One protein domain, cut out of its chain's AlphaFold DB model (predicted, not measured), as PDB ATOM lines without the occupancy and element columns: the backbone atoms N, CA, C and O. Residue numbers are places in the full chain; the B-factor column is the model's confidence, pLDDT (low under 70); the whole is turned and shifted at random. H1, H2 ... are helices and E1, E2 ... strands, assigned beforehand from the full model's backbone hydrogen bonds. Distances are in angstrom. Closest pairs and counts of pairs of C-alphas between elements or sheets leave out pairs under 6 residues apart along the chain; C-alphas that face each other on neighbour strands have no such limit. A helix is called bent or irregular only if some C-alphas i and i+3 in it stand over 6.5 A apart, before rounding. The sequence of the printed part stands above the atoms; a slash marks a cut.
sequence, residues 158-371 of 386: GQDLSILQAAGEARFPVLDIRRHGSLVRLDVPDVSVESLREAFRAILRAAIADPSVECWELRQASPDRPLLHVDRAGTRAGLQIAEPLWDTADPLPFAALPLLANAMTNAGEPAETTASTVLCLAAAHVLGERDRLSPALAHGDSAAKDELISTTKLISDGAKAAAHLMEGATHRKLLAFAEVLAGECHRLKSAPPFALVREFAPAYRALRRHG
ATOM      1  N   GLY A 158     -52.633   1.641  24.790       84.44
ATOM      2  CA  GLY A 158     -51.182   1.755  24.965       84.44
ATOM      3  C   GLY A 158     -50.453   2.094  23.662       84.44
ATOM      4  O   GLY A 158     -49.514   2.895  23.668       84.44
ATOM      5  N   GLN A 159     -50.919   1.544  22.538       87.75
ATOM      6  CA  GLN A 159     -50.397   1.858  21.203       87.75
ATOM      7  C   GLN A 159     -50.693   3.310  20.820       87.75
ATOM      8  O   GLN A 159     -49.780   4.048  20.459       87.75
ATOM      9  N   ASP A 160     -51.939   3.756  20.985       91.44
ATOM     10  CA  ASP A 160     -52.356   5.130  20.694       91.44
ATOM     11  C   ASP A 160     -51.617   6.142  21.585       91.44
ATOM     12  O   ASP A 160     -51.158   7.175  21.101       91.44
ATOM     13  N   LEU A 161     -51.405   5.834  22.871       90.94
ATOM     14  CA  LEU A 161     -50.579   6.662  23.757       90.94
ATOM     15  C   LEU A 161     -49.114   6.723  23.305       90.94
ATOM     16  O   LEU A 161     -48.505   7.788  23.375       90.94
ATOM     17  N   SER A 162     -48.557   5.615  22.812       90.56
ATOM     18  CA  SER A 162     -47.188   5.579  22.279       90.56
ATOM     19  C   SER A 162     -47.064   6.399  20.989       90.56
ATOM     20  O   SER A 162     -46.079   7.112  20.808       90.56
ATOM     21  N   ILE A 163     -48.090   6.373  20.133       94.06
ATOM     22  CA  ILE A 163     -48.200   7.224  18.938       94.06
ATOM     23  C   ILE A 163     -48.258   8.706  19.329       94.06
ATOM     24  O   ILE A 163     -47.517   9.521  18.778       94.06
ATOM     25  N   LEU A 164     -49.099   9.066  20.304       94.06
ATOM     26  CA  LEU A 164     -49.208  10.444  20.792       94.06
ATOM     27  C   LEU A 164     -47.902  10.927  21.434       94.06
ATOM     28  O   LEU A 164     -47.489  12.065  21.205       94.06
ATOM     29  N   GLN A 165     -47.218  10.064  22.191       92.31
ATOM     30  CA  GLN A 165     -45.897  10.365  22.737       92.31
ATOM     31  C   GLN A 165     -44.882  10.610  21.610       92.31
ATOM     32  O   GLN A 165     -44.184  11.623  21.630       92.31
ATOM     33  N   ALA A 166     -44.836   9.736  20.602       92.00
ATOM     34  CA  ALA A 166     -43.950   9.867  19.449       92.00
ATOM     35  C   ALA A 166     -44.179  11.178  18.671       92.00
ATOM     36  O   ALA A 166     -43.216  11.850  18.290       92.00
ATOM     37  N   ALA A 167     -45.440  11.577  18.477       92.81
ATOM     38  CA  ALA A 167     -45.792  12.858  17.865       92.81
ATOM     39  C   ALA A 167     -45.366  14.055  18.736       92.81
ATOM     40  O   ALA A 167     -44.784  15.018  18.230       92.81
ATOM     41  N   GLY A 168     -45.569  13.966  20.055       89.94
ATOM     42  CA  GLY A 168     -45.129  14.977  21.018       89.94
ATOM     43  C   GLY A 168     -43.610  15.180  21.018       89.94
ATOM     44  O   GLY A 168     -43.135  16.314  20.964       89.94
ATOM     45  N   GLU A 169     -42.830  14.096  20.987       88.94
ATOM     46  CA  GLU A 169     -41.367  14.157  20.870       88.94
ATOM     47  C   GLU A 169     -40.905  14.748  19.528       88.94
ATOM     48  O   GLU A 169     -39.875  15.422  19.461       88.94
ATOM     49  N   ALA A 170     -41.682  14.539  18.462       87.69
ATOM     50  CA  ALA A 170     -41.468  15.164  17.160       87.69
ATOM     51  C   ALA A 170     -41.874  16.652  17.119       87.69
ATOM     52  O   ALA A 170     -41.649  17.300  16.095       87.69
ATOM     53  N   ARG A 171     -42.414  17.197  18.223       90.69
ATOM     54  CA  ARG A 171     -42.978  18.555  18.342       90.69
ATOM     55  C   ARG A 171     -44.138  18.806  17.379       90.69
ATOM     56  O   ARG A 171     -44.341  19.934  16.938       90.69
ATOM     57  N   PHE A 172     -44.893  17.760  17.060       93.50
ATOM     58  CA  PHE A 172     -46.038  17.848  16.168       93.50
ATOM     59  C   PHE A 172     -47.345  17.737  16.972       93.50
ATOM     60  O   PHE A 172     -47.581  16.706  17.608       93.50
ATOM     61  N   PRO A 173     -48.179  18.791  17.005       91.38
ATOM     62  CA  PRO A 173     -49.400  18.795  17.800       91.38
ATOM     63  C   PRO A 173     -50.464  17.866  17.202       91.38
ATOM     64  O   PRO A 173     -50.819  17.985  16.031       91.38
ATOM     65  N   VAL A 174     -51.020  16.991  18.043       94.06
ATOM     66  CA  VAL A 174     -52.160  16.122  17.717       94.06
ATOM     67  C   VAL A 174     -53.336  16.511  18.609       94.06
ATOM     68  O   VAL A 174     -53.195  16.589  19.829       94.06
ATOM     69  N   LEU A 175     -54.481  16.788  17.990       92.00
ATOM     70  CA  LEU A 175     -55.720  17.219  18.640       92.00
ATOM     71  C   LEU A 175     -56.588  16.027  19.062       92.00
ATOM     72  O   LEU A 175     -57.182  16.053  20.137       92.00
ATOM     73  N   ASP A 176     -56.659  14.997  18.218       92.19
ATOM     74  CA  ASP A 176     -57.432  13.770  18.445       92.19
ATOM     75  C   ASP A 176     -56.778  12.599  17.694       92.19
ATOM     76  O   ASP A 176     -56.058  12.801  16.711       92.19
ATOM     77  N   ILE A 177     -57.035  11.371  18.143       94.62
ATOM     78  CA  ILE A 177     -56.571  10.136  17.501       94.62
ATOM     79  C   ILE A 177     -57.741   9.175  17.333       94.62
ATOM     80  O   ILE A 177     -58.523   8.937  18.253       94.62
ATOM     81  N   ARG A 178     -57.868   8.602  16.136       92.56
ATOM     82  CA  ARG A 178     -58.891   7.606  15.814       92.56
ATOM     83  C   ARG A 178     -58.263   6.433  15.096       92.56
ATOM     84  O   ARG A 178     -57.509   6.616  14.145       92.56
ATOM     85  N   ARG A 179     -58.645   5.227  15.499       89.94
ATOM     86  CA  ARG A 179     -58.165   3.983  14.902       89.94
ATOM     87  C   ARG A 179     -59.311   3.212  14.261       89.94
ATOM     88  O   ARG A 179     -60.352   3.010  14.882       89.94
ATOM     89  N   HIS A 180     -59.092   2.751  13.034       88.88
ATOM     90  CA  HIS A 180     -60.006   1.884  12.292       88.88
ATOM     91  C   HIS A 180     -59.212   0.704  11.715       88.88
ATOM     92  O   HIS A 180     -58.672   0.779  10.614       88.88
ATOM     93  N   GLY A 181     -59.103  -0.391  12.473       87.44
ATOM     94  CA  GLY A 181     -58.257  -1.524  12.082       87.44
ATOM     95  C   GLY A 181     -56.776  -1.127  12.029       87.44
ATOM     96  O   GLY A 181     -56.243  -0.643  13.025       87.44
ATOM     97  N   SER A 182     -56.133  -1.318  10.872       91.88
ATOM     98  CA  SER A 182     -54.736  -0.930  10.611       91.88
ATOM     99  C   SER A 182     -54.564   0.529  10.160       91.88
ATOM    100  O   SER A 182     -53.452   0.938   9.825       91.88
ATOM    101  N   LEU A 183     -55.637   1.327  10.152       95.12
ATOM    102  CA  LEU A 183     -55.598   2.758   9.851       95.12
ATOM    103  C   LEU A 183     -55.622   3.578  11.139       95.12
ATOM    104  O   LEU A 183     -56.519   3.411  11.972       95.12
ATOM    105  N   VAL A 184     -54.684   4.514  11.259       96.81
ATOM    106  CA  VAL A 184     -54.661   5.533  12.313       96.81
ATOM    107  C   VAL A 184     -54.827   6.909  11.679       96.81
ATOM    108  O   VAL A 184     -54.046   7.319  10.821       96.81
ATOM    109  N   ARG A 185     -55.847   7.635  12.137       97.12
ATOM    110  CA  ARG A 185     -56.105   9.027  11.787       97.12
ATOM    111  C   ARG A 185     -55.768   9.927  12.965       97.12
ATOM    112  O   ARG A 185     -56.292   9.729  14.059       97.12
ATOM    113  N   LEU A 186     -54.942  10.930  12.712       97.19
ATOM    114  CA  LEU A 186     -54.603  11.996  13.643       97.19
ATOM    115  C   LEU A 186     -55.292  13.279  13.184       97.19
ATOM    116  O   LEU A 186     -55.112  13.708  12.044       97.19
ATOM    117  N   ASP A 187     -56.069  13.894  14.067       95.94
ATOM    118  CA  ASP A 187     -56.577  15.244  13.841       95.94
ATOM    119  C   ASP A 187     -55.502  16.242  14.261       95.94
ATOM    120  O   ASP A 187     -54.957  16.148  15.361       95.94
ATOM    121  N   VAL A 188     -55.167  17.183  13.387       96.06
ATOM    122  CA  VAL A 188     -54.009  18.071  13.540       96.06
ATOM    123  C   VAL A 188     -54.378  19.505  13.154       96.06
ATOM    124  O   VAL A 188     -55.332  19.710  12.400       96.06
ATOM    125  N   PRO A 189     -53.643  20.524  13.634       93.81
ATOM    126  CA  PRO A 189     -53.718  21.863  13.057       93.81
ATOM    127  C   PRO A 189     -53.356  21.854  11.567       93.81
ATOM    128  O   PRO A 189     -52.710  20.922  11.082       93.81
ATOM    129  N   ASP A 190     -53.734  22.910  10.848       93.12
ATOM    130  CA  ASP A 190     -53.391  23.044   9.432       93.12
ATOM    131  C   ASP A 190     -51.871  22.996   9.222       93.12
ATOM    132  O   ASP A 190     -51.089  23.674   9.897       93.12
ATOM    133  N   VAL A 191     -51.458  22.158   8.276       92.25
ATOM    134  CA  VAL A 191     -50.062  21.919   7.938       92.25
ATOM    135  C   VAL A 191     -49.549  23.093   7.112       92.25
ATOM    136  O   VAL A 191     -50.119  23.470   6.090       92.25
ATOM    137  N   SER A 192     -48.429  23.660   7.546       90.25
ATOM    138  CA  SER A 192     -47.705  24.714   6.848       90.25
ATOM    139  C   SER A 192     -46.411  24.159   6.255       90.25
ATOM    140  O   SER A 192     -46.022  23.016   6.507       90.25
ATOM    141  N   VAL A 193     -45.695  24.989   5.490       85.12
ATOM    142  CA  VAL A 193     -44.342  24.643   5.012       85.12
ATOM    143  C   VAL A 193     -43.423  24.321   6.192       85.12
ATOM    144  O   VAL A 193     -42.598  23.415   6.106       85.12
ATOM    145  N   GLU A 194     -43.598  25.039   7.301       84.25
ATOM    146  CA  GLU A 194     -42.783  24.890   8.501       84.25
ATOM    147  C   GLU A 194     -43.112  23.624   9.284       84.25
ATOM    148  O   GLU A 194     -42.199  23.090   9.891       84.25
ATOM    149  N   SER A 195     -44.366  23.144   9.276       90.31
ATOM    150  CA  SER A 195     -44.797  21.991  10.084       90.31
ATOM    151  C   SER A 195     -44.877  20.665   9.322       90.31
ATOM    152  O   SER A 195     -44.989  19.610   9.947       90.31
ATOM    153  N   LEU A 196     -44.786  20.677   7.986       91.44
ATOM    154  CA  LEU A 196     -44.825  19.458   7.165       91.44
ATOM    155  C   LEU A 196     -43.693  18.480   7.518       91.44
ATOM    156  O   LEU A 196     -43.883  17.263   7.532       91.44
ATOM    157  N   ARG A 197     -42.503  19.000   7.830       90.06
ATOM    158  CA  ARG A 197     -41.355  18.170   8.213       90.06
ATOM    159  C   ARG A 197     -41.601  17.463   9.547       90.06
ATOM    160  O   ARG A 197     -41.282  16.285   9.696       90.06
ATOM    161  N   GLU A 198     -42.169  18.171  10.511       92.69
ATOM    162  CA  GLU A 198     -42.527  17.678  11.837       92.69
ATOM    163  C   GLU A 198     -43.662  16.656  11.731       92.69
ATOM    164  O   GLU A 198     -43.609  15.633  12.410       92.69
ATOM    165  N   ALA A 199     -44.605  16.856  10.805       95.12
ATOM    166  CA  ALA A 199     -45.644  15.883  10.479       95.12
ATOM    167  C   ALA A 199     -45.044  14.554   9.985       95.12
ATOM    168  O   ALA A 199     -45.356  13.488  10.519       95.12
ATOM    169  N   PHE A 200     -44.115  14.597   9.023       95.75
ATOM    170  CA  PHE A 200     -43.414  13.394   8.560       95.75
ATOM    171  C   PHE A 200     -42.551  12.754   9.650       95.75
ATOM    172  O   PHE A 200     -42.486  11.526   9.740       95.75
ATOM    173  N   ARG A 201     -41.925  13.556  10.521       94.12
ATOM    174  CA  ARG A 201     -41.172  13.039  11.674       94.12
ATOM    175  C   ARG A 201     -42.092  12.300  12.641       94.12
ATOM    176  O   ARG A 201     -41.725  11.222  13.104       94.12
ATOM    177  N   ALA A 202     -43.267  12.860  12.922       95.38
ATOM    178  CA  ALA A 202     -44.272  12.248  13.778       95.38
ATOM    179  C   ALA A 202     -44.772  10.925  13.191       95.38
ATOM    180  O   ALA A 202     -44.767   9.928  13.905       95.38
ATOM    181  N   ILE A 203     -45.096  10.881  11.892       96.88
ATOM    182  CA  ILE A 203     -45.505   9.646  11.199       96.88
ATOM    183  C   ILE A 203     -44.415   8.572  11.302       96.88
ATOM    184  O   ILE A 203     -44.708   7.439  11.669       96.88
ATOM    185  N   LEU A 204     -43.153   8.914  11.024       95.75
ATOM    186  CA  LEU A 204     -42.050   7.951  11.101       95.75
ATOM    187  C   LEU A 204     -41.851   7.408  12.519       95.75
ATOM    188  O   LEU A 204     -41.735   6.199  12.694       95.75
ATOM    189  N   ARG A 205     -41.851   8.271  13.543       93.06
ATOM    190  CA  ARG A 205     -41.719   7.809  14.936       93.06
ATOM    191  C   ARG A 205     -42.924   6.994  15.393       93.06
ATOM    192  O   ARG A 205     -42.752   5.994  16.083       93.06
ATOM    193  N   ALA A 206     -44.127   7.390  14.990       94.56
ATOM    194  CA  ALA A 206     -45.345   6.658  15.294       94.56
ATOM    195  C   ALA A 206     -45.366   5.275  14.618       94.56
ATOM    196  O   ALA A 206     -45.780   4.307  15.246       94.56
ATOM    197  N   ALA A 207     -44.831   5.151  13.398       94.69
ATOM    198  CA  ALA A 207     -44.675   3.873  12.700       94.69
ATOM    199  C   ALA A 207     -43.672   2.920  13.374       94.69
ATOM    200  O   ALA A 207     -43.829   1.706  13.277       94.69
ATOM    201  N   ILE A 208     -42.667   3.446  14.083       92.12
ATOM    202  CA  ILE A 208     -41.780   2.635  14.936       92.12
ATOM    203  C   ILE A 208     -42.520   2.194  16.202       92.12
ATOM    204  O   ILE A 208     -42.387   1.049  16.629       92.12
ATOM    205  N   ALA A 209     -43.286   3.108  16.805       90.75
ATOM    206  CA  ALA A 209     -44.032   2.852  18.033       90.75
ATOM    207  C   ALA A 209     -45.149   1.813  17.837       90.75
ATOM    208  O   ALA A 209     -45.385   0.998  18.726       90.75
ATOM    209  N   ASP A 210     -45.808   1.817  16.675       91.75
ATOM    210  CA  ASP A 210     -46.810   0.824  16.297       91.75
ATOM    211  C   ASP A 210     -46.616   0.345  14.841       91.75
ATOM    212  O   ASP A 210     -47.211   0.893  13.907       91.75
ATOM    213  N   PRO A 211     -45.821  -0.724  14.633       89.94
ATOM    214  CA  PRO A 211     -45.571  -1.295  13.308       89.94
ATOM    215  C   PRO A 211     -46.781  -1.990  12.669       89.94
ATOM    216  O   PRO A 211     -46.686  -2.442  11.523       89.94
ATOM    217  N   SER A 212     -47.892  -2.149  13.402       89.81
ATOM    218  CA  SER A 212     -49.112  -2.785  12.887       89.81
ATOM    219  C   SER A 212     -49.959  -1.844  12.022       89.81
ATOM    220  O   SER A 212     -50.831  -2.307  11.284       89.81
ATOM    221  N   VAL A 213     -49.693  -0.536  12.085       94.31
ATOM    222  CA  VAL A 213     -50.394   0.482  11.299       94.31
ATOM    223  C   VAL A 213     -49.928   0.423   9.847       94.31
ATOM    224  O   VAL A 213     -48.745   0.561   9.537       94.31
ATOM    225  N   GLU A 214     -50.875   0.239   8.934       95.44
ATOM    226  CA  GLU A 214     -50.627   0.182   7.492       95.44
ATOM    227  C   GLU A 214     -50.928   1.507   6.792       95.44
ATOM    228  O   GLU A 214     -50.457   1.727   5.677       95.44
ATOM    229  N   CYS A 215     -51.703   2.383   7.433       96.62
ATOM    230  CA  CYS A 215     -52.178   3.632   6.859       96.62
ATOM    231  C   CYS A 215     -52.208   4.739   7.920       96.62
ATOM    232  O   CYS A 215     -52.850   4.599   8.963       96.62
ATOM    233  N   TRP A 216     -51.520   5.841   7.625       97.81
ATOM    234  CA  TRP A 216     -51.459   7.044   8.448       97.81
ATOM    235  C   TRP A 216     -52.195   8.179   7.758       97.81
ATOM    236  O   TRP A 216     -51.846   8.560   6.643       97.81
ATOM    237  N   GLU A 217     -53.176   8.752   8.440       97.56
ATOM    238  CA  GLU A 217     -53.971   9.866   7.938       97.56
ATOM    239  C   GLU A 217     -53.821  11.080   8.858       97.56
ATOM    240  O   GLU A 217     -54.071  10.983  10.057       97.56
ATOM    241  N   LEU A 218     -53.465  12.242   8.313       97.25
ATOM    242  CA  LEU A 218     -53.511  13.514   9.032       97.25
ATOM    243  C   LEU A 218     -54.688  14.334   8.517       97.25
ATOM    244  O   LEU A 218     -54.677  14.827   7.384       97.25
ATOM    245  N   ARG A 219     -55.711  14.465   9.362       95.69
ATOM    246  CA  ARG A 219     -56.876  15.303   9.102       95.69
ATOM    247  C   ARG A 219     -56.635  16.685   9.684       95.69
ATOM    248  O   ARG A 219     -56.525  16.848  10.893       95.69
ATOM    249  N   GLN A 220     -56.556  17.663   8.799       94.25
ATOM    250  CA  GLN A 220     -56.331  19.056   9.161       94.25
ATOM    251  C   GLN A 220     -57.610  19.679   9.737       94.25
ATOM    252  O   GLN A 220     -58.716  19.182   9.499       94.25
ATOM    253  N   ALA A 221     -57.456  20.747  10.518       90.31
ATOM    254  CA  ALA A 221     -58.569  21.424  11.175       90.31
ATOM    255  C   ALA A 221     -59.514  22.084  10.158       90.31
ATOM    256  O   ALA A 221     -60.734  22.054  10.338       90.31
ATOM    257  N   SER A 222     -58.953  22.643   9.084       87.62
ATOM    258  CA  SER A 222     -59.715  23.250   7.998       87.62
ATOM    259  C   SER A 222     -60.289  22.180   7.051       87.62
ATOM    260  O   SER A 222     -59.540  21.366   6.505       87.62
ATOM    261  N   PRO A 223     -61.618  22.152   6.829       82.25
ATOM    262  CA  PRO A 223     -62.293  21.071   6.102       82.25
ATOM    263  C   PRO A 223     -62.063  21.090   4.583       82.25
ATOM    264  O   PRO A 223     -62.331  20.097   3.915       82.25
ATOM    265  N   ASP A 224     -61.599  22.210   4.029       83.75
ATOM    266  CA  ASP A 224     -61.238  22.392   2.619       83.75
ATOM    267  C   ASP A 224     -59.814  21.913   2.302       83.75
ATOM    268  O   ASP A 224     -59.402  21.890   1.140       83.75
ATOM    269  N   ARG A 225     -59.051  21.526   3.326       85.31
ATOM    270  CA  ARG A 225     -57.705  20.994   3.170       85.31
ATOM    271  C   ARG A 225     -57.751  19.494   2.898       85.31
ATOM    272  O   ARG A 225     -58.435  18.765   3.620       85.31
ATOM    273  N   PRO A 226     -56.994  18.993   1.905       90.00
ATOM    274  CA  PRO A 226     -56.923  17.563   1.680       90.00
ATOM    275  C   PRO A 226     -56.262  16.864   2.871       90.00
ATOM    276  O   PRO A 226     -55.428  17.424   3.592       90.00
ATOM    277  N   LEU A 227     -56.637  15.603   3.048       91.94
ATOM    278  CA  LEU A 227     -55.999  14.698   3.988       91.94
ATOM    279  C   LEU A 227     -54.559  14.410   3.536       91.94
ATOM    280  O   LEU A 227     -54.316  14.147   2.355       91.94
ATOM    281  N   LEU A 228     -53.607  14.408   4.469       95.94
ATOM    282  CA  LEU A 228     -52.274  13.862   4.209       95.94
ATOM    283  C   LEU A 228     -52.287  12.378   4.564       95.94
ATOM    284  O   LEU A 228     -52.488  12.022   5.721       95.94
ATOM    285  N   HIS A 229     -52.085  11.519   3.568       95.75
ATOM    286  CA  HIS A 229     -52.158  10.068   3.720       95.75
ATOM    287  C   HIS A 229     -50.822   9.413   3.355       95.75
ATOM    288  O   HIS A 229     -50.384   9.514   2.213       95.75
ATOM    289  N   VAL A 230     -50.192   8.712   4.300       97.81
ATOM    290  CA  VAL A 230     -48.986   7.898   4.064       97.81
ATOM    291  C   VAL A 230     -49.290   6.439   4.374       97.81
ATOM    292  O   VAL A 230     -49.683   6.104   5.490       97.81
ATOM    293  N   ASP A 231     -49.072   5.559   3.407       96.88
ATOM    294  CA  ASP A 231     -49.267   4.122   3.584       96.88
ATOM    295  C   ASP A 231     -47.981   3.405   4.041       96.88
ATOM    296  O   ASP A 231     -46.914   3.992   4.280       96.88
ATOM    297  N   ARG A 232     -48.081   2.083   4.164       96.19
ATOM    298  CA  ARG A 232     -46.982   1.203   4.556       96.19
ATOM    299  C   ARG A 232     -45.768   1.281   3.627       96.19
ATOM    300  O   ARG A 232     -44.643   1.129   4.096       96.19
ATOM    301  N   ALA A 233     -45.958   1.480   2.324       97.06
ATOM    302  CA  ALA A 233     -44.848   1.581   1.381       97.06
ATOM    303  C   ALA A 233     -44.078   2.892   1.595       97.06
ATOM    304  O   ALA A 233     -42.847   2.867   1.675       97.06
ATOM    305  N   GLY A 234     -44.795   4.006   1.777       96.94
ATOM    306  CA  GLY A 234     -44.203   5.307   2.094       96.94
ATOM    307  C   GLY A 234     -43.437   5.307   3.418       96.94
ATOM    308  O   GLY A 234     -42.267   5.696   3.465       96.94
ATOM    309  N   THR A 235     -44.065   4.810   4.487       96.88
ATOM    310  CA  THR A 235     -43.426   4.713   5.811       96.88
ATOM    311  C   THR A 235     -42.217   3.785   5.797       96.88
ATOM    312  O   THR A 235     -41.156   4.176   6.276       96.88
ATOM    313  N   ARG A 236     -42.311   2.599   5.180       96.94
ATOM    314  CA  ARG A 236     -41.179   1.666   5.067       96.94
ATOM    315  C   ARG A 236     -40.001   2.273   4.305       96.94
ATOM    316  O   ARG A 236     -38.866   2.132   4.749       96.94
ATOM    317  N   ALA A 237     -40.255   2.940   3.179       97.00
ATOM    318  CA  ALA A 237     -39.203   3.589   2.400       97.00
ATOM    319  C   ALA A 237     -38.532   4.731   3.181       97.00
ATOM    320  O   ALA A 237     -37.314   4.883   3.127       97.00
ATOM    321  N   GLY A 238     -39.303   5.507   3.947       96.25
ATOM    322  CA  GLY A 238     -38.759   6.537   4.830       96.25
ATOM    323  C   GLY A 238     -37.945   5.973   5.996       96.25
ATOM    324  O   GLY A 238     -36.847   6.460   6.259       96.25
ATOM    325  N   LEU A 239     -38.440   4.925   6.664       95.62
ATOM    326  CA  LEU A 239     -37.746   4.259   7.772       95.62
ATOM    327  C   LEU A 239     -36.415   3.651   7.322       95.62
ATOM    328  O   LEU A 239     -35.419   3.837   8.004       95.62
ATOM    329  N   GLN A 240     -36.347   3.041   6.134       95.12
ATOM    330  CA  GLN A 240     -35.087   2.522   5.580       95.12
ATOM    331  C   GLN A 240     -33.985   3.587   5.457       95.12
ATOM    332  O   GLN A 240     -32.804   3.261   5.556       95.12
ATOM    333  N   ILE A 241     -34.363   4.850   5.239       93.81
ATOM    334  CA  ILE A 241     -33.431   5.982   5.187       93.81
ATOM    335  C   ILE A 241     -33.171   6.555   6.586       93.81
ATOM    336  O   ILE A 241     -32.055   6.972   6.882       93.81
ATOM    337  N   ALA A 242     -34.192   6.598   7.441       91.94
ATOM    338  CA  ALA A 242     -34.122   7.245   8.745       91.94
ATOM    339  C   ALA A 242     -33.470   6.382   9.842       91.94
ATOM    340  O   ALA A 242     -32.766   6.932  10.688       91.94
ATOM    341  N   GLU A 243     -33.655   5.058   9.798       87.56
ATOM    342  CA  GLU A 243     -33.165   4.088  10.790       87.56
ATOM    343  C   GLU A 243     -31.683   4.227  11.133       87.56
ATOM    344  O   GLU A 243     -31.354   4.353  12.313       87.56
ATOM    345  N   PRO A 244     -30.775   4.294  10.146       87.19
ATOM    346  CA  PRO A 244     -29.348   4.401  10.429       87.19
ATOM    347  C   PRO A 244     -28.924   5.761  11.001       87.19
ATOM    348  O   PRO A 244     -27.780   5.915  11.424       87.19
ATOM    349  N   LEU A 245     -29.801   6.770  10.953       84.88
ATOM    350  CA  LEU A 245     -29.439   8.169  11.172       84.88
ATOM    351  C   LEU A 245     -29.932   8.740  12.502       84.88
ATOM    352  O   LEU A 245     -29.337   9.712  12.950       84.88
ATOM    353  N   TRP A 246     -30.956   8.174  13.155       79.00
ATOM    354  CA  TRP A 246     -31.583   8.802  14.336       79.00
ATOM    355  C   TRP A 246     -30.627   9.156  15.478       79.00
ATOM    356  O   TRP A 246     -30.860  10.151  16.163       79.00
ATOM    357  N   ASP A 247     -29.552   8.388  15.651       76.81
ATOM    358  CA  ASP A 247     -28.551   8.623  16.696       76.81
ATOM    359  C   ASP A 247     -27.440   9.599  16.273       76.81
ATOM    360  O   ASP A 247     -26.650  10.042  17.105       76.81
ATOM    361  N   THR A 248     -27.342   9.927  14.980       76.31
ATOM    362  CA  THR A 248     -26.177  10.619  14.402       76.31
ATOM    363  C   THR A 248     -26.511  11.914  13.662       76.31
ATOM    364  O   THR A 248     -25.675  12.817  13.630       76.31
ATOM    365  N   ALA A 249     -27.707  12.044  13.087       82.75
ATOM    366  CA  ALA A 249     -28.144  13.214  12.329       82.75
ATOM    367  C   ALA A 249     -29.679  13.320  12.285       82.75
ATOM    368  O   ALA A 249     -30.392  12.363  12.568       82.75
ATOM    369  N   ASP A 250     -30.212  14.477  11.883       85.44
ATOM    370  CA  ASP A 250     -31.639  14.598  11.564       85.44
ATOM    371  C   ASP A 250     -31.929  13.910  10.214       85.44
ATOM    372  O   ASP A 250     -31.457  14.399   9.186       85.44
ATOM    373  N   PRO A 251     -32.700  12.804  10.163       86.50
ATOM    374  CA  PRO A 251     -32.923  12.073   8.917       86.50
ATOM    375  C   PRO A 251     -33.914  12.749   7.971       86.50
ATOM    376  O   PRO A 251     -34.036  12.352   6.810       86.50
ATOM    377  N   LEU A 252     -34.679  13.727   8.457       88.75
ATOM    378  CA  LEU A 252     -35.862  14.222   7.759       88.75
ATOM    379  C   LEU A 252     -35.594  14.846   6.384       88.75
ATOM    380  O   LEU A 252     -36.389  14.564   5.490       88.75
ATOM    381  N   PRO A 253     -34.511  15.610   6.143       87.31
ATOM    382  CA  PRO A 253     -34.226  16.142   4.807       87.31
ATOM    383  C   PRO A 253     -34.108  15.063   3.714       87.31
ATOM    384  O   PRO A 253     -34.275  15.358   2.533       87.31
ATOM    385  N   PHE A 254     -33.837  13.812   4.100       92.81
ATOM    386  CA  PHE A 254     -33.633  12.679   3.193       92.81
ATOM    387  C   PHE A 254     -34.832  11.727   3.216       92.81
ATOM    388  O   PHE A 254     -35.365  11.357   2.170       92.81
ATOM    389  N   ALA A 255     -35.281  11.363   4.420       94.50
ATOM    390  CA  ALA A 255     -36.380  10.433   4.639       94.50
ATOM    391  C   ALA A 255     -37.742  11.030   4.259       94.50
ATOM    392  O   ALA A 255     -38.641  10.283   3.896       94.50
ATOM    393  N   ALA A 256     -37.905  12.359   4.272       94.62
ATOM    394  CA  ALA A 256     -39.151  12.998   3.846       94.62
ATOM    395  C   ALA A 256     -39.431  12.842   2.342       94.62
ATOM    396  O   ALA A 256     -40.589  12.908   1.942       94.62
ATOM    397  N   LEU A 257     -38.413  12.618   1.501       96.94
ATOM    398  CA  LEU A 257     -38.584  12.497   0.046       96.94
ATOM    399  C   LEU A 257     -39.501  11.322  -0.356       96.94
ATOM    400  O   LEU A 257     -40.459  11.561  -1.095       96.94
ATOM    401  N   PRO A 258     -39.283  10.075   0.118       97.69
ATOM    402  CA  PRO A 258     -40.212   8.978  -0.153       97.69
ATOM    403  C   PRO A 258     -41.586   9.162   0.508       97.69
ATOM    404  O   PRO A 258     -42.586   8.823  -0.123       97.69
ATOM    405  N   LEU A 259     -41.671   9.739   1.718       97.38
ATOM    406  CA  LEU A 259     -42.974  10.030   2.341       97.38
ATOM    407  C   LEU A 259     -43.780  11.020   1.504       97.38
ATOM    408  O   LEU A 259     -44.970  10.815   1.298       97.38
ATOM    409  N   LEU A 260     -43.129  12.063   0.994       96.38
ATOM    410  CA  LEU A 260     -43.769  13.055   0.145       96.38
ATOM    411  C   LEU A 260     -44.264  12.439  -1.164       96.38
ATOM    412  O   LEU A 260     -45.405  12.677  -1.548       96.38
ATOM    413  N   ALA A 261     -43.433  11.631  -1.831       97.44
ATOM    414  CA  ALA A 261     -43.823  10.951  -3.064       97.44
ATOM    415  C   ALA A 261     -45.059  10.062  -2.853       97.44
ATOM    416  O   ALA A 261     -46.002  10.106  -3.647       97.44
ATOM    417  N   ASN A 262     -45.071   9.296  -1.758       98.12
ATOM    418  CA  ASN A 262     -46.204   8.460  -1.376       98.12
ATOM    419  C   ASN A 262     -47.447   9.300  -1.074       98.12
ATOM    420  O   ASN A 262     -48.500   9.065  -1.658       98.12
ATOM    421  N   ALA A 263     -47.306  10.326  -0.235       97.12
ATOM    422  CA  ALA A 263     -48.417  11.160   0.185       97.12
ATOM    423  C   ALA A 263     -49.066  11.911  -0.981       97.12
ATOM    424  O   ALA A 263     -50.290  11.952  -1.072       97.12
ATOM    425  N   MET A 264     -48.273  12.455  -1.906       96.00
ATOM    426  CA  MET A 264     -48.804  13.121  -3.099       96.00
ATOM    427  C   MET A 264     -49.518  12.134  -4.028       96.00
ATOM    428  O   MET A 264     -50.615  12.423  -4.502       96.00
ATOM    429  N   THR A 265     -48.944  10.946  -4.236       95.50
ATOM    430  CA  THR A 265     -49.588   9.888  -5.032       95.50
ATOM    431  C   THR A 265     -50.930   9.486  -4.416       95.50
ATOM    432  O   THR A 265     -51.935   9.397  -5.117       95.50
ATOM    433  N   ASN A 266     -50.968   9.334  -3.092       95.25
ATOM    434  CA  ASN A 266     -52.173   9.008  -2.332       95.25
ATOM    435  C   ASN A 266     -53.208  10.140  -2.307       95.25
ATOM    436  O   ASN A 266     -54.402   9.873  -2.193       95.25
ATOM    437  N   ALA A 267     -52.772  11.392  -2.453       93.12
ATOM    438  CA  ALA A 267     -53.647  12.544  -2.652       93.12
ATOM    439  C   ALA A 267     -54.206  12.638  -4.089       93.12
ATOM    440  O   ALA A 267     -55.025  13.510  -4.367       93.12
ATOM    441  N   GLY A 268     -53.789  11.748  -4.999       93.06
ATOM    442  CA  GLY A 268     -54.223  11.744  -6.397       93.06
ATOM    443  C   GLY A 268     -53.494  12.758  -7.281       93.06
ATOM    444  O   GLY A 268     -53.963  13.055  -8.380       93.06
ATOM    445  N   GLU A 269     -52.356  13.291  -6.828       94.81
ATOM    446  CA  GLU A 269     -51.559  14.225  -7.620       94.81
ATOM    447  C   GLU A 269     -51.000  13.558  -8.885       94.81
ATOM    448  O   GLU A 269     -50.562  12.400  -8.843       94.81
ATOM    449  N   PRO A 270     -50.918  14.281 -10.018       95.31
ATOM    450  CA  PRO A 270     -50.288  13.752 -11.217       95.31
ATOM    451  C   PRO A 270     -48.857  13.285 -10.931       95.31
ATOM    452  O   PRO A 270     -48.070  13.974 -10.273       95.31
ATOM    453  N   ALA A 271     -48.476  12.132 -11.487       95.62
ATOM    454  CA  ALA A 271     -47.150  11.558 -11.265       95.62
ATOM    455  C   ALA A 271     -46.018  12.539 -11.637       95.62
ATOM    456  O   ALA A 271     -44.984  12.589 -10.970       95.62
ATOM    457  N   GLU A 272     -46.199  13.352 -12.683       95.56
ATOM    458  CA  GLU A 272     -45.211  14.362 -13.075       95.56
ATOM    459  C   GLU A 272     -45.077  15.505 -12.055       95.56
ATOM    460  O   GLU A 272     -43.952  15.940 -11.782       95.56
ATOM    461  N   THR A 273     -46.188  15.951 -11.464       95.69
ATOM    462  CA  THR A 273     -46.217  16.959 -10.392       95.69
ATOM    463  C   THR A 273     -45.528  16.428  -9.141       95.69
ATOM    464  O   THR A 273     -44.659  17.099  -8.580       95.69
ATOM    465  N   THR A 274     -45.827  15.183  -8.764       96.62
ATOM    466  CA  THR A 274     -45.183  14.493  -7.640       96.62
ATOM    467  C   THR A 274     -43.669  14.408  -7.839       96.62
ATOM    468  O   THR A 274     -42.897  14.874  -7.001       96.62
ATOM    469  N   ALA A 275     -43.218  13.904  -8.993       97.25
ATOM    470  CA  ALA A 275     -41.792  13.799  -9.290       97.25
ATOM    471  C   ALA A 275     -41.100  15.170  -9.325       97.25
ATOM    472  O   ALA A 275     -39.976  15.303  -8.850       97.25
ATOM    473  N   SER A 276     -41.751  16.193  -9.884       97.25
ATOM    474  CA  SER A 276     -41.193  17.551  -9.930       97.25
ATOM    475  C   SER A 276     -41.052  18.148  -8.530       97.25
ATOM    476  O   SER A 276     -40.010  18.720  -8.223       97.25
ATOM    477  N   THR A 277     -42.025  17.932  -7.648       96.06
ATOM    478  CA  THR A 277     -41.973  18.397  -6.254       96.06
ATOM    479  C   THR A 277     -40.838  17.720  -5.483       96.06
ATOM    480  O   THR A 277     -40.030  18.408  -4.857       96.06
ATOM    481  N   VAL A 278     -40.694  16.395  -5.606       97.12
ATOM    482  CA  VAL A 278     -39.580  15.647  -4.995       97.12
ATOM    483  C   VAL A 278     -38.226  16.151  -5.509       97.12
ATOM    484  O   VAL A 278     -37.324  16.405  -4.713       97.12
ATOM    485  N   LEU A 279     -38.081  16.359  -6.824       97.50
ATOM    486  CA  LEU A 279     -36.859  16.916  -7.420       97.50
ATOM    487  C   LEU A 279     -36.565  18.333  -6.924       97.50
ATOM    488  O   LEU A 279     -35.409  18.650  -6.646       97.50
ATOM    489  N   CYS A 280     -37.593  19.177  -6.823       96.56
ATOM    490  CA  CYS A 280     -37.473  20.545  -6.336       96.56
ATOM    491  C   CYS A 280     -36.930  20.561  -4.904       96.56
ATOM    492  O   CYS A 280     -35.943  21.247  -4.642       96.56
ATOM    493  N   LEU A 281     -37.519  19.779  -3.993       95.06
ATOM    494  CA  LEU A 281     -37.082  19.736  -2.596       95.06
ATOM    495  C   LEU A 281     -35.705  19.091  -2.432       95.06
ATOM    496  O   LEU A 281     -34.858  19.642  -1.732       95.06
ATOM    497  N   ALA A 282     -35.436  17.979  -3.121       96.62
ATOM    498  CA  ALA A 282     -34.121  17.343  -3.092       96.62
ATOM    499  C   ALA A 282     -33.024  18.309  -3.576       96.62
ATOM    500  O   ALA A 282     -31.985  18.462  -2.935       96.62
ATOM    501  N   ALA A 283     -33.270  19.021  -4.680       97.19
ATOM    502  CA  ALA A 283     -32.347  20.022  -5.197       97.19
ATOM    503  C   ALA A 283     -32.189  21.229  -4.259       97.19
ATOM    504  O   ALA A 283     -31.067  21.698  -4.059       97.19
ATOM    505  N   ALA A 284     -33.286  21.717  -3.673       95.25
ATOM    506  CA  ALA A 284     -33.260  22.810  -2.705       95.25
ATOM    507  C   ALA A 284     -32.420  22.451  -1.473       95.25
ATOM    508  O   ALA A 284     -31.613  23.270  -1.044       95.25
ATOM    509  N   HIS A 285     -32.536  21.223  -0.955       94.75
ATOM    510  CA  HIS A 285     -31.729  20.765   0.176       94.75
ATOM    511  C   HIS A 285     -30.232  20.703  -0.153       94.75
ATOM    512  O   HIS A 285     -29.434  21.213   0.628       94.75
ATOM    513  N   VAL A 286     -29.837  20.168  -1.318       95.69
ATOM    514  CA  VAL A 286     -28.416  20.149  -1.734       95.69
ATOM    515  C   VAL A 286     -27.842  21.565  -1.798       95.69
ATOM    516  O   VAL A 286     -26.747  21.824  -1.300       95.69
ATOM    517  N   LEU A 287     -28.573  22.493  -2.421       96.38
ATOM    518  CA  LEU A 287     -28.103  23.865  -2.606       96.38
ATOM    519  C   LEU A 287     -28.107  24.654  -1.297       96.38
ATOM    520  O   LEU A 287     -27.148  25.369  -1.034       96.38
ATOM    521  N   GLY A 288     -29.135  24.481  -0.464       94.62
ATOM    522  CA  GLY A 288     -29.208  25.101   0.857       94.62
ATOM    523  C   GLY A 288     -28.047  24.670   1.751       94.62
ATOM    524  O   GLY A 288     -27.422  25.512   2.390       94.62
ATOM    525  N   GLU A 289     -27.692  23.386   1.728       94.62
ATOM    526  CA  GLU A 289     -26.555  22.856   2.485       94.62
ATOM    527  C   GLU A 289     -25.210  23.340   1.942       94.62
ATOM    528  O   GLU A 289     -24.340  23.747   2.713       94.62
ATOM    529  N   ARG A 290     -25.046  23.390   0.614       95.56
ATOM    530  CA  ARG A 290     -23.864  24.004  -0.008       95.56
ATOM    531  C   ARG A 290     -23.718  25.466   0.411       95.56
ATOM    532  O   ARG A 290     -22.621  25.889   0.763       95.56
ATOM    533  N   ASP A 291     -24.800  26.234   0.364       96.31
ATOM    534  CA  ASP A 291     -24.782  27.662   0.669       96.31
ATOM    535  C   ASP A 291     -24.525  27.905   2.165       96.31
ATOM    536  O   ASP A 291     -23.732  28.783   2.511       96.31
ATOM    537  N   ARG A 292     -25.089  27.067   3.047       96.12
ATOM    538  CA  ARG A 292     -24.806  27.064   4.492       96.12
ATOM    539  C   ARG A 292     -23.329  26.793   4.789       96.12
ATOM    540  O   ARG A 292     -22.746  27.466   5.636       96.12
ATOM    541  N   LEU A 293     -22.721  25.828   4.097       95.25
ATOM    542  CA  LEU A 293     -21.328  25.407   4.304       95.25
ATOM    543  C   LEU A 293     -20.310  26.238   3.507       95.25
ATOM    544  O   LEU A 293     -19.108  26.153   3.762       95.25
ATOM    545  N   SER A 294     -20.771  27.070   2.572       96.00
ATOM    546  CA  SER A 294     -19.945  27.891   1.679       96.00
ATOM    547  C   SER A 294     -18.845  28.690   2.398       96.00
ATOM    548  O   SER A 294     -17.698  28.632   1.940       96.00
ATOM    549  N   PRO A 295     -19.101  29.355   3.547       96.25
ATOM    550  CA  PRO A 295     -18.046  30.048   4.282       96.25
ATOM    551  C   PRO A 295     -16.919  29.110   4.732       96.25
ATOM    552  O   PRO A 295     -15.753  29.443   4.550       96.25
ATOM    553  N   ALA A 296     -17.232  27.930   5.272       95.25
ATOM    554  CA  ALA A 296     -16.228  26.969   5.732       95.25
ATOM    555  C   ALA A 296     -15.462  26.339   4.554       95.25
ATOM    556  O   ALA A 296     -14.232  26.249   4.572       95.25
ATOM    557  N   LEU A 297     -16.173  26.003   3.472       95.56
ATOM    558  CA  LEU A 297     -15.580  25.486   2.236       95.56
ATOM    559  C   LEU A 297     -14.585  26.475   1.619       95.56
ATOM    560  O   LEU A 297     -13.500  26.070   1.197       95.56
ATOM    561  N   ALA A 298     -14.914  27.770   1.604       96.06
ATOM    562  CA  ALA A 298     -14.037  28.820   1.086       96.06
ATOM    563  C   ALA A 298     -12.714  28.935   1.866       96.06
ATOM    564  O   ALA A 298     -11.692  29.287   1.277       96.06
ATOM    565  N   HIS A 299     -12.711  28.584   3.156       95.75
ATOM    566  CA  HIS A 299     -11.512  28.542   3.999       95.75
ATOM    567  C   HIS A 299     -10.751  27.206   3.924       95.75
ATOM    568  O   HIS A 299      -9.757  27.028   4.624       95.75
ATOM    569  N   GLY A 300     -11.176  26.271   3.067       94.50
ATOM    570  CA  GLY A 300     -10.493  24.990   2.898       94.50
ATOM    571  C   GLY A 300     -10.847  23.935   3.951       94.50
ATOM    572  O   GLY A 300     -10.098  22.971   4.097       94.50
ATOM    573  N   ASP A 301     -11.960  24.091   4.675       95.25
ATOM    574  CA  ASP A 301     -12.371  23.135   5.706       95.25
ATOM    575  C   ASP A 301     -12.767  21.777   5.095       95.25
ATOM    576  O   ASP A 301     -13.702  21.663   4.296       95.25
ATOM    577  N   SER A 302     -12.035  20.730   5.479       94.81
ATOM    578  CA  SER A 302     -12.284  19.365   5.013       94.81
ATOM    579  C   SER A 302     -13.511  18.731   5.672       94.81
ATOM    580  O   SER A 302     -14.192  17.949   5.016       94.81
ATOM    581  N   ALA A 303     -13.853  19.112   6.909       93.81
ATOM    582  CA  ALA A 303     -15.044  18.604   7.586       93.81
ATOM    583  C   ALA A 303     -16.322  19.100   6.893       93.81
ATOM    584  O   ALA A 303     -17.203  18.303   6.583       93.81
ATOM    585  N   ALA A 304     -16.372  20.389   6.534       93.00
ATOM    586  CA  ALA A 304     -17.475  20.961   5.758       93.00
ATOM    587  C   ALA A 304     -17.641  20.288   4.381       93.00
ATOM    588  O   ALA A 304     -18.756  20.100   3.893       93.00
ATOM    589  N   LYS A 305     -16.534  19.890   3.744       95.56
ATOM    590  CA  LYS A 305     -16.573  19.112   2.497       95.56
ATOM    591  C   LYS A 305     -17.178  17.726   2.721       95.56
ATOM    592  O   LYS A 305     -18.035  17.314   1.937       95.56
ATOM    593  N   ASP A 306     -16.724  17.009   3.742       94.25
ATOM    594  CA  ASP A 306     -17.214  15.663   4.038       94.25
ATOM    595  C   ASP A 306     -18.699  15.681   4.418       94.25
ATOM    596  O   ASP A 306     -19.457  14.834   3.940       94.25
ATOM    597  N   GLU A 307     -19.134  16.690   5.174       93.75
ATOM    598  CA  GLU A 307     -20.536  16.942   5.507       93.75
ATOM    599  C   GLU A 307     -21.380  17.170   4.246       93.75
ATOM    600  O   GLU A 307     -22.349  16.446   4.021       93.75
ATOM    601  N   LEU A 308     -20.975  18.082   3.351       94.62
ATOM    602  CA  LEU A 308     -21.710  18.356   2.109       94.62
ATOM    603  C   LEU A 308     -21.811  17.119   1.200       94.62
ATOM    604  O   LEU A 308     -22.869  16.840   0.622       94.62
ATOM    605  N   ILE A 309     -20.721  16.354   1.072       94.56
ATOM    606  CA  ILE A 309     -20.702  15.109   0.294       94.56
ATOM    607  C   ILE A 309     -21.593  14.047   0.952       94.56
ATOM    608  O   ILE A 309     -22.282  13.315   0.242       94.56
ATOM    609  N   SER A 310     -21.575  13.934   2.281       93.06
ATOM    610  CA  SER A 310     -22.411  12.988   3.026       93.06
ATOM    611  C   SER A 310     -23.894  13.318   2.859       93.06
ATOM    612  O   SER A 310     -24.660  12.484   2.375       93.06
ATOM    613  N   THR A 311     -24.278  14.568   3.123       94.00
ATOM    614  CA  THR A 311     -25.643  15.072   2.951       94.00
ATOM    615  C   THR A 311     -26.143  14.857   1.524       94.00
ATOM    616  O   THR A 311     -27.242  14.346   1.322       94.00
ATOM    617  N   THR A 312     -25.331  15.154   0.508       95.50
ATOM    618  CA  THR A 312     -25.759  14.972  -0.888       95.50
ATOM    619  C   THR A 312     -25.960  13.498  -1.258       95.50
ATOM    620  O   THR A 312     -26.871  13.179  -2.027       95.50
ATOM    621  N   LYS A 313     -25.164  12.575  -0.699       94.88
ATOM    622  CA  LYS A 313     -25.413  11.132  -0.867       94.88
ATOM    623  C   LYS A 313     -26.717  10.705  -0.204       94.88
ATOM    624  O   LYS A 313     -27.486   9.997  -0.838       94.88
ATOM    625  N   LEU A 314     -26.996  11.176   1.011       95.19
ATOM    626  CA  LEU A 314     -28.253  10.869   1.696       95.19
ATOM    627  C   LEU A 314     -29.464  11.404   0.916       95.19
ATOM    628  O   LEU A 314     -30.457  10.699   0.767       95.19
ATOM    629  N   ILE A 315     -29.360  12.597   0.320       96.31
ATOM    630  CA  ILE A 315     -30.392  13.131  -0.587       96.31
ATOM    631  C   ILE A 315     -30.538  12.255  -1.841       96.31
ATOM    632  O   ILE A 315     -31.660  11.986  -2.269       96.31
ATOM    633  N   SER A 316     -29.429  11.783  -2.427       97.06
ATOM    634  CA  SER A 316     -29.460  10.819  -3.539       97.06
ATOM    635  C   SER A 316     -30.194   9.535  -3.141       97.06
ATOM    636  O   SER A 316     -31.062   9.078  -3.881       97.06
ATOM    637  N   ASP A 317     -29.920   8.984  -1.960       96.62
ATOM    638  CA  ASP A 317     -30.564   7.759  -1.483       96.62
ATOM    639  C   ASP A 317     -32.053   7.969  -1.164       96.62
ATOM    640  O   ASP A 317     -32.880   7.148  -1.558       96.62
ATOM    641  N   GLY A 318     -32.429   9.112  -0.582       97.19
ATOM    642  CA  GLY A 318     -33.832   9.506  -0.415       97.19
ATOM    643  C   GLY A 318     -34.569   9.668  -1.752       97.19
ATOM    644  O   GLY A 318     -35.694   9.193  -1.908       97.19
ATOM    645  N   ALA A 319     -33.925  10.260  -2.765       97.56
ATOM    646  CA  ALA A 319     -34.488  10.377  -4.111       97.56
ATOM    647  C   ALA A 319     -34.632   9.012  -4.808       97.56
ATOM    648  O   ALA A 319     -35.626   8.785  -5.499       97.56
ATOM    649  N   LYS A 320     -33.695   8.073  -4.597       98.19
ATOM    650  CA  LYS A 320     -33.850   6.677  -5.044       98.19
ATOM    651  C   LYS A 320     -35.025   6.015  -4.340       98.19
ATOM    652  O   LYS A 320     -35.822   5.369  -5.009       98.19
ATOM    653  N   ALA A 321     -35.151   6.157  -3.022       97.81
ATOM    654  CA  ALA A 321     -36.265   5.581  -2.271       97.81
ATOM    655  C   ALA A 321     -37.613   6.101  -2.797       97.81
ATOM    656  O   ALA A 321     -38.507   5.307  -3.072       97.81
ATOM    657  N   ALA A 322     -37.719   7.408  -3.060       97.94
ATOM    658  CA  ALA A 322     -38.885   7.998  -3.712       97.94
ATOM    659  C   ALA A 322     -39.120   7.432  -5.125       97.94
ATOM    660  O   ALA A 322     -40.253   7.118  -5.477       97.94
ATOM    661  N   ALA A 323     -38.063   7.241  -5.925       97.75
ATOM    662  CA  ALA A 323     -38.174   6.654  -7.261       97.75
ATOM    663  C   ALA A 323     -38.791   5.248  -7.235       97.75
ATOM    664  O   ALA A 323     -39.596   4.933  -8.105       97.75
ATOM    665  N   HIS A 324     -38.450   4.414  -6.246       97.44
ATOM    666  CA  HIS A 324     -38.993   3.055  -6.110       97.44
ATOM    667  C   HIS A 324     -40.487   3.013  -5.753       97.44
ATOM    668  O   HIS A 324     -41.100   1.959  -5.878       97.44
ATOM    669  N   LEU A 325     -41.072   4.141  -5.340       96.75
ATOM    670  CA  LEU A 325     -42.511   4.286  -5.102       96.75
ATOM    671  C   LEU A 325     -43.268   4.799  -6.338       96.75
ATOM    672  O   LEU A 325     -44.481   4.972  -6.288       96.75
ATOM    673  N   MET A 326     -42.563   5.075  -7.437       95.06
ATOM    674  CA  MET A 326     -43.131   5.601  -8.675       95.06
ATOM    675  C   MET A 326     -42.914   4.631  -9.836       95.06
ATOM    676  O   MET A 326     -42.020   3.787  -9.808       95.06
ATOM    677  N   GLU A 327     -43.684   4.807 -10.910       91.75
ATOM    678  CA  GLU A 327     -43.619   3.958 -12.102       91.75
ATOM    679  C   GLU A 327     -43.212   4.733 -13.369       91.75
ATOM    680  O   GLU A 327     -43.267   5.962 -13.453       91.75
ATOM    681  N   GLY A 328     -42.783   4.007 -14.403       94.31
ATOM    682  CA  GLY A 328     -42.631   4.545 -15.756       94.31
ATOM    683  C   GLY A 328     -41.599   5.674 -15.912       94.31
ATOM    684  O   GLY A 328     -40.400   5.507 -15.678       94.31
ATOM    685  N   ALA A 329     -42.034   6.815 -16.455       94.38
ATOM    686  CA  ALA A 329     -41.142   7.931 -16.787       94.38
ATOM    687  C   ALA A 329     -40.661   8.706 -15.550       94.38
ATOM    688  O   ALA A 329     -39.525   9.178 -15.529       94.38
ATOM    689  N   THR A 330     -41.494   8.816 -14.516       94.81
ATOM    690  CA  THR A 330     -41.190   9.559 -13.287       94.81
ATOM    691  C   THR A 330     -40.198   8.806 -12.409       94.81
ATOM    692  O   THR A 330     -39.238   9.421 -11.942       94.81
ATOM    693  N   HIS A 331     -40.329   7.476 -12.320       96.38
ATOM    694  CA  HIS A 331     -39.310   6.584 -11.754       96.38
ATOM    695  C   HIS A 331     -37.922   6.852 -12.356       96.38
ATOM    696  O   HIS A 331     -36.978   7.210 -11.652       96.38
ATOM    697  N   ARG A 332     -37.812   6.760 -13.691       96.94
ATOM    698  CA  ARG A 332     -36.544   6.972 -14.412       96.94
ATOM    699  C   ARG A 332     -35.981   8.377 -14.202       96.94
ATOM    700  O   ARG A 332     -34.770   8.535 -14.096       96.94
ATOM    701  N   LYS A 333     -36.845   9.393 -14.136       96.19
ATOM    702  CA  LYS A 333     -36.448  10.793 -13.923       96.19
ATOM    703  C   LYS A 333     -35.823  11.003 -12.539       96.19
ATOM    704  O   LYS A 333     -34.774  11.637 -12.450       96.19
ATOM    705  N   LEU A 334     -36.440  10.463 -11.484       97.12
ATOM    706  CA  LEU A 334     -35.904  10.537 -10.122       97.12
ATOM    707  C   LEU A 334     -34.610   9.732  -9.976       97.12
ATOM    708  O   LEU A 334     -33.643  10.236  -9.405       97.12
ATOM    709  N   LEU A 335     -34.564   8.527 -10.551       97.62
ATOM    710  CA  LEU A 335     -33.373   7.681 -10.514       97.62
ATOM    711  C   LEU A 335     -32.183   8.353 -11.213       97.62
ATOM    712  O   LEU A 335     -31.109   8.455 -10.629       97.62
ATOM    713  N   ALA A 336     -32.397   8.909 -12.410       97.44
ATOM    714  CA  ALA A 336     -31.361   9.628 -13.147       97.44
ATOM    715  C   ALA A 336     -30.834  10.844 -12.367       97.44
ATOM    716  O   ALA A 336     -29.630  11.096 -12.345       97.44
ATOM    717  N   PHE A 337     -31.710  11.598 -11.695       97.50
ATOM    718  CA  PHE A 337     -31.275  12.696 -10.831       97.50
ATOM    719  C   PHE A 337     -30.416  12.197  -9.660       97.50
ATOM    720  O   PHE A 337     -29.348  12.755  -9.400       97.50
ATOM    721  N   ALA A 338     -30.840  11.124  -8.991       97.12
ATOM    722  CA  ALA A 338     -30.092  10.537  -7.888       97.12
ATOM    723  C   ALA A 338     -28.708  10.025  -8.323       97.12
ATOM    724  O   ALA A 338     -27.719  10.261  -7.625       97.12
ATOM    725  N   GLU A 339     -28.619   9.371  -9.482       97.19
ATOM    726  CA  GLU A 339     -27.360   8.909 -10.078       97.19
ATOM    727  C   GLU A 339     -26.427  10.072 -10.424       97.19
ATOM    728  O   GLU A 339     -25.234  10.012 -10.123       97.19
ATOM    729  N   VAL A 340     -26.962  11.165 -10.978       96.81
ATOM    730  CA  VAL A 340     -26.184  12.380 -11.261       96.81
ATOM    731  C   VAL A 340     -25.614  12.983  -9.975       96.81
ATOM    732  O   VAL A 340     -24.430  13.316  -9.941       96.81
ATOM    733  N   LEU A 341     -26.404  13.079  -8.899       95.25
ATOM    734  CA  LEU A 341     -25.903  13.557  -7.602       95.25
ATOM    735  C   LEU A 341     -24.813  12.643  -7.026       95.25
ATOM    736  O   LEU A 341     -23.803  13.131  -6.513       95.25
ATOM    737  N   ALA A 342     -24.983  11.324  -7.132       94.00
ATOM    738  CA  ALA A 342     -23.987  10.361  -6.669       94.00
ATOM    739  C   ALA A 342     -22.678  10.454  -7.477       94.00
ATOM    740  O   ALA A 342     -21.588  10.410  -6.898       94.00
ATOM    741  N   GLY A 343     -22.778  10.636  -8.797       93.19
ATOM    742  CA  GLY A 343     -21.636  10.862  -9.685       93.19
ATOM    743  C   GLY A 343     -20.885  12.154  -9.360       93.19
ATOM    744  O   GLY A 343     -19.658  12.142  -9.253       93.19
ATOM    745  N   GLU A 344     -21.612  13.245  -9.104       93.00
ATOM    746  CA  GLU A 344     -21.032  14.511  -8.639       93.00
ATOM    747  C   GLU A 344     -20.301  14.333  -7.304       93.00
ATOM    748  O   GLU A 344     -19.150  14.745  -7.173       93.00
ATOM    749  N   CYS A 345     -20.898  13.629  -6.338       93.38
ATOM    750  CA  CYS A 345     -20.228  13.312  -5.076       93.38
ATOM    751  C   CYS A 345     -18.927  12.533  -5.295       93.38
ATOM    752  O   CYS A 345     -17.925  12.813  -4.641       93.38
ATOM    753  N   HIS A 346     -18.922  11.552  -6.203       92.50
ATOM    754  CA  HIS A 346     -17.723  10.779  -6.521       92.50
ATOM    755  C   HIS A 346     -16.623  11.661  -7.127       92.50
ATOM    756  O   HIS A 346     -15.486  11.613  -6.659       92.50
ATOM    757  N   ARG A 347     -16.972  12.519  -8.096       92.44
ATOM    758  CA  ARG A 347     -16.059  13.492  -8.720       92.44
ATOM    759  C   ARG A 347     -15.479  14.476  -7.697       92.44
ATOM    760  O   ARG A 347     -14.292  14.788  -7.736       92.44
ATOM    761  N   LEU A 348     -16.309  14.965  -6.777       91.12
ATOM    762  CA  LEU A 348     -15.940  16.017  -5.825       91.12
ATOM    763  C   LEU A 348     -15.147  15.506  -4.614       91.12
ATOM    764  O   LEU A 348     -14.492  16.301  -3.940       91.12
ATOM    765  N   LYS A 349     -15.107  14.189  -4.362       91.44
ATOM    766  CA  LYS A 349     -14.254  13.602  -3.309       91.44
ATOM    767  C   LYS A 349     -12.778  13.957  -3.471       91.44
ATOM    768  O   LYS A 349     -12.109  14.191  -2.470       91.44
ATOM    769  N   SER A 350     -12.268  14.022  -4.698       91.06
ATOM    770  CA  SER A 350     -10.873  14.396  -4.973       91.06
ATOM    771  C   SER A 350     -10.658  15.904  -5.116       91.06
ATOM    772  O   SER A 350      -9.514  16.348  -5.171       91.06
ATOM    773  N   ALA A 351     -11.726  16.705  -5.179       92.81
ATOM    774  CA  ALA A 351     -11.623  18.154  -5.311       92.81
ATOM    775  C   ALA A 351     -11.236  18.810  -3.970       92.81
ATOM    776  O   ALA A 351     -11.617  18.310  -2.907       92.81
ATOM    777  N   PRO A 352     -10.494  19.928  -3.975       94.06
ATOM    778  CA  PRO A 352     -10.239  20.682  -2.752       94.06
ATOM    779  C   PRO A 352     -11.535  21.350  -2.242       94.06
ATOM    780  O   PRO A 352     -12.388  21.691  -3.063       94.06
ATOM    781  N   PRO A 353     -11.702  21.586  -0.925       94.44
ATOM    782  CA  PRO A 353     -12.964  22.092  -0.365       94.44
ATOM    783  C   PRO A 353     -13.479  23.389  -1.008       94.44
ATOM    784  O   PRO A 353     -14.660  23.484  -1.335       94.44
ATOM    785  N   PHE A 354     -12.594  24.344  -1.306       93.62
ATOM    786  CA  PHE A 354     -12.973  25.616  -1.932       93.62
ATOM    787  C   PHE A 354     -13.582  25.460  -3.334       93.62
ATOM    788  O   PHE A 354     -14.302  26.347  -3.791       93.62
ATOM    789  N   ALA A 355     -13.330  24.341  -4.024       92.38
ATOM    790  CA  ALA A 355     -13.930  24.080  -5.328       92.38
ATOM    791  C   ALA A 355     -15.444  23.832  -5.220       92.38
ATOM    792  O   ALA A 355     -16.172  24.151  -6.153       92.38
ATOM    793  N   LEU A 356     -15.936  23.333  -4.079       93.00
ATOM    794  CA  LEU A 356     -17.340  22.948  -3.903       93.00
ATOM    795  C   LEU A 356     -18.285  24.147  -3.725       93.00
ATOM    796  O   LEU A 356     -19.491  23.999  -3.918       93.00
ATOM    797  N   VAL A 357     -17.754  25.340  -3.433       92.00
ATOM    798  CA  VAL A 357     -18.524  26.578  -3.190       92.00
ATOM    799  C   VAL A 357     -19.512  26.890  -4.323       92.00
ATOM    800  O   VAL A 357     -20.571  27.466  -4.087       92.00
ATOM    801  N   ARG A 358     -19.182  26.513  -5.565       89.62
ATOM    802  CA  ARG A 358     -20.006  26.782  -6.759       89.62
ATOM    803  C   ARG A 358     -20.470  25.521  -7.489       89.62
ATOM    804  O   ARG A 358     -20.982  25.623  -8.602       89.62
ATOM    805  N   GLU A 359     -20.290  24.351  -6.887       91.12
ATOM    806  CA  GLU A 359     -20.620  23.069  -7.514       91.12
ATOM    807  C   GLU A 359     -22.109  22.716  -7.354       91.12
ATOM    808  O   GLU A 359     -22.905  23.514  -6.845       91.12
ATOM    809  N   PHE A 360     -22.497  21.533  -7.845       91.50
ATOM    810  CA  PHE A 360     -23.882  21.046  -7.924       91.50
ATOM    811  C   PHE A 360     -24.761  21.797  -8.938       91.50
ATOM    812  O   PHE A 360     -25.959  22.015  -8.731       91.50
ATOM    813  N   ALA A 361     -24.195  22.128 -10.104       92.81
ATOM    814  CA  ALA A 361     -24.951  22.678 -11.233       92.81
ATOM    815  C   ALA A 361     -26.188  21.836 -11.639       92.81
ATOM    816  O   ALA A 361     -27.210  22.435 -11.992       92.81
ATOM    817  N   PRO A 362     -26.173  20.485 -11.575       92.44
ATOM    818  CA  PRO A 362     -27.374  19.686 -11.820       92.44
ATOM    819  C   PRO A 362     -28.517  19.970 -10.836       92.44
ATOM    820  O   PRO A 362     -29.658  20.104 -11.275       92.44
ATOM    821  N   ALA A 363     -28.221  20.141  -9.540       94.88
ATOM    822  CA  ALA A 363     -29.222  20.521  -8.540       94.88
ATOM    823  C   ALA A 363     -29.793  21.913  -8.846       94.88
ATOM    824  O   ALA A 363     -31.006  22.092  -8.873       94.88
ATOM    825  N   TYR A 364     -28.945  22.881  -9.211       96.06
ATOM    826  CA  TYR A 364     -29.405  24.213  -9.624       96.06
ATOM    827  C   TYR A 364     -30.370  24.173 -10.818       96.06
ATOM    828  O   TYR A 364     -31.410  24.835 -10.811       96.06
ATOM    829  N   ARG A 365     -30.056  23.371 -11.843       95.69
ATOM    830  CA  ARG A 365     -30.933  23.192 -13.012       95.69
ATOM    831  C   ARG A 365     -32.250  22.517 -12.638       95.69
ATOM    832  O   ARG A 365     -33.288  22.934 -13.144       95.69
ATOM    833  N   ALA A 366     -32.213  21.502 -11.774       95.62
ATOM    834  CA  ALA A 366     -33.410  20.816 -11.298       95.62
ATOM    835  C   ALA A 366     -34.321  21.768 -10.512       95.62
ATOM    836  O   ALA A 366     -35.503  21.864 -10.833       95.62
ATOM    837  N   LEU A 367     -33.762  22.541  -9.573       96.00
ATOM    838  CA  LEU A 367     -34.513  23.530  -8.798       96.00
ATOM    839  C   LEU A 367     -35.170  24.577  -9.706       96.00
ATOM    840  O   LEU A 367     -36.359  24.845  -9.578       96.00
ATOM    841  N   ARG A 368     -34.427  25.121 -10.681       96.38
ATOM    842  CA  ARG A 368     -34.981  26.082 -11.649       96.38
ATOM    843  C   ARG A 368     -36.085  25.508 -12.531       96.38
ATOM    844  O   ARG A 368     -36.958  26.254 -12.950       96.38
ATOM    845  N   ARG A 369     -36.000  24.225 -12.885       95.31
ATOM    846  CA  ARG A 369     -36.955  23.579 -13.795       95.31
ATOM    847  C   ARG A 369     -38.235  23.141 -13.089       95.31
ATOM    848  O   ARG A 369     -39.276  23.096 -13.733       95.31
ATOM    849  N   HIS A 370     -38.130  22.742 -11.825       93.25
ATOM    850  CA  HIS A 370     -39.213  22.085 -11.095       93.25
ATOM    851  C   HIS A 370     -39.802  22.928  -9.962       93.25
ATOM    852  O   HIS A 370     -40.806  22.519  -9.392       93.25
ATOM    853  N   GLY A 371     -39.194  24.069  -9.631       86.44
ATOM    854  CA  GLY A 371     -39.749  25.015  -8.672       86.44
ATOM    855  C   GLY A 371     -40.821  25.929  -9.288       86.44
ATOM    856  O   GLY A 371     -40.722  26.254 -10.475       86.44
TER     857      GLY A 371
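This is residues 158 to 371 of the 386 residues of an uncharacterized protein of Streptomyces sp. S816 (UniProt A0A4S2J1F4). A small four-stranded sheet with H1 and H2 over one face makes one end of an elongated domain, and a bundle of long helices extends from beside its edge strand E4. H3 and H4 join the two parts; H5, H6 and H7 make most of the length, H9 packs on H5, and H8 sits at the far end. The 214 printed residues hold nine named helices and four named strands, in the order H1 E1 E2 H2 E3 E4 H3 to H9; the class is mixed, helices and strands, and the sheet E1 E2 E3 E4 is mixed. The whole is compact, radius of gyration of the C-alphas 17.9 A, and spans 55 by 36 by 28 A.

Find C-alpha 158 at (-51.182, 1.755, 24.965), where H1, residues 158 to 169, begins. Next come E1, 176 to 180, E2, 183 to 188, H2, 196 to 209 and 19.9 A long, E3, 215 to 220, and E4, 228 to 231. H3, 232 to 242, follows E4 directly, then H4, 252 to 266, 19.9 A. Find C-alpha 271 at (-47.150, 11.558, -11.265): from there H5 runs 39.3 A to residue 298, irregular, with C-alphas 292 and 295 7.4 A apart and a kink of 41 degrees near 292. H6, 302 to 323, is 31.3 A long and H7, 328 to 348, 30.7 A. H8, 353 to 358, is only just irregular, C-alphas 355 and 358 being 6.8 A apart; H9, 361 to 370, ends at C-alpha 370, at (-39.213, 22.085, -11.095).

Look first at the hairpin E1 and E2, antiparallel, with N 178 and O 185 2.8 A apart. E2, H2 and E3 form a strand-helix-strand unit, two parallel neighbour strands with a helix between, its crossover right-handed; N 186 and O 217 are 2.8 A apart. In the hairpin E3 and E4, antiparallel, N 216 and O 230 are 2.8 A apart. H1 and H2, on the same face, make two layers with the sheet; they touch, closest C-alphas Ala 167 and Ala 202, 4.4 A. H3, H4, H5, H6, H7 and H9 form an up and down bundle, each running against the one before. H5 and H6 are the hub, each touching five helices; their closest C-alphas are Val 286 and Thr 312, 5.9 A. Every O i to N i+4 pair is within hydrogen-bond range in H1, H2, H6, H7 and H9; H3 has 6 of 7, H4 8 of 11, H5 22 of 24, and H8 0 of 2, with 1 of 3 O i to N i+3 pairs.

The C-alphas farthest apart, Gly 181 and His 299, are 56.2 A from each other. The printed part has no cut and no long link. Its mean pLDDT is 93.6, and no printed residue is under 70.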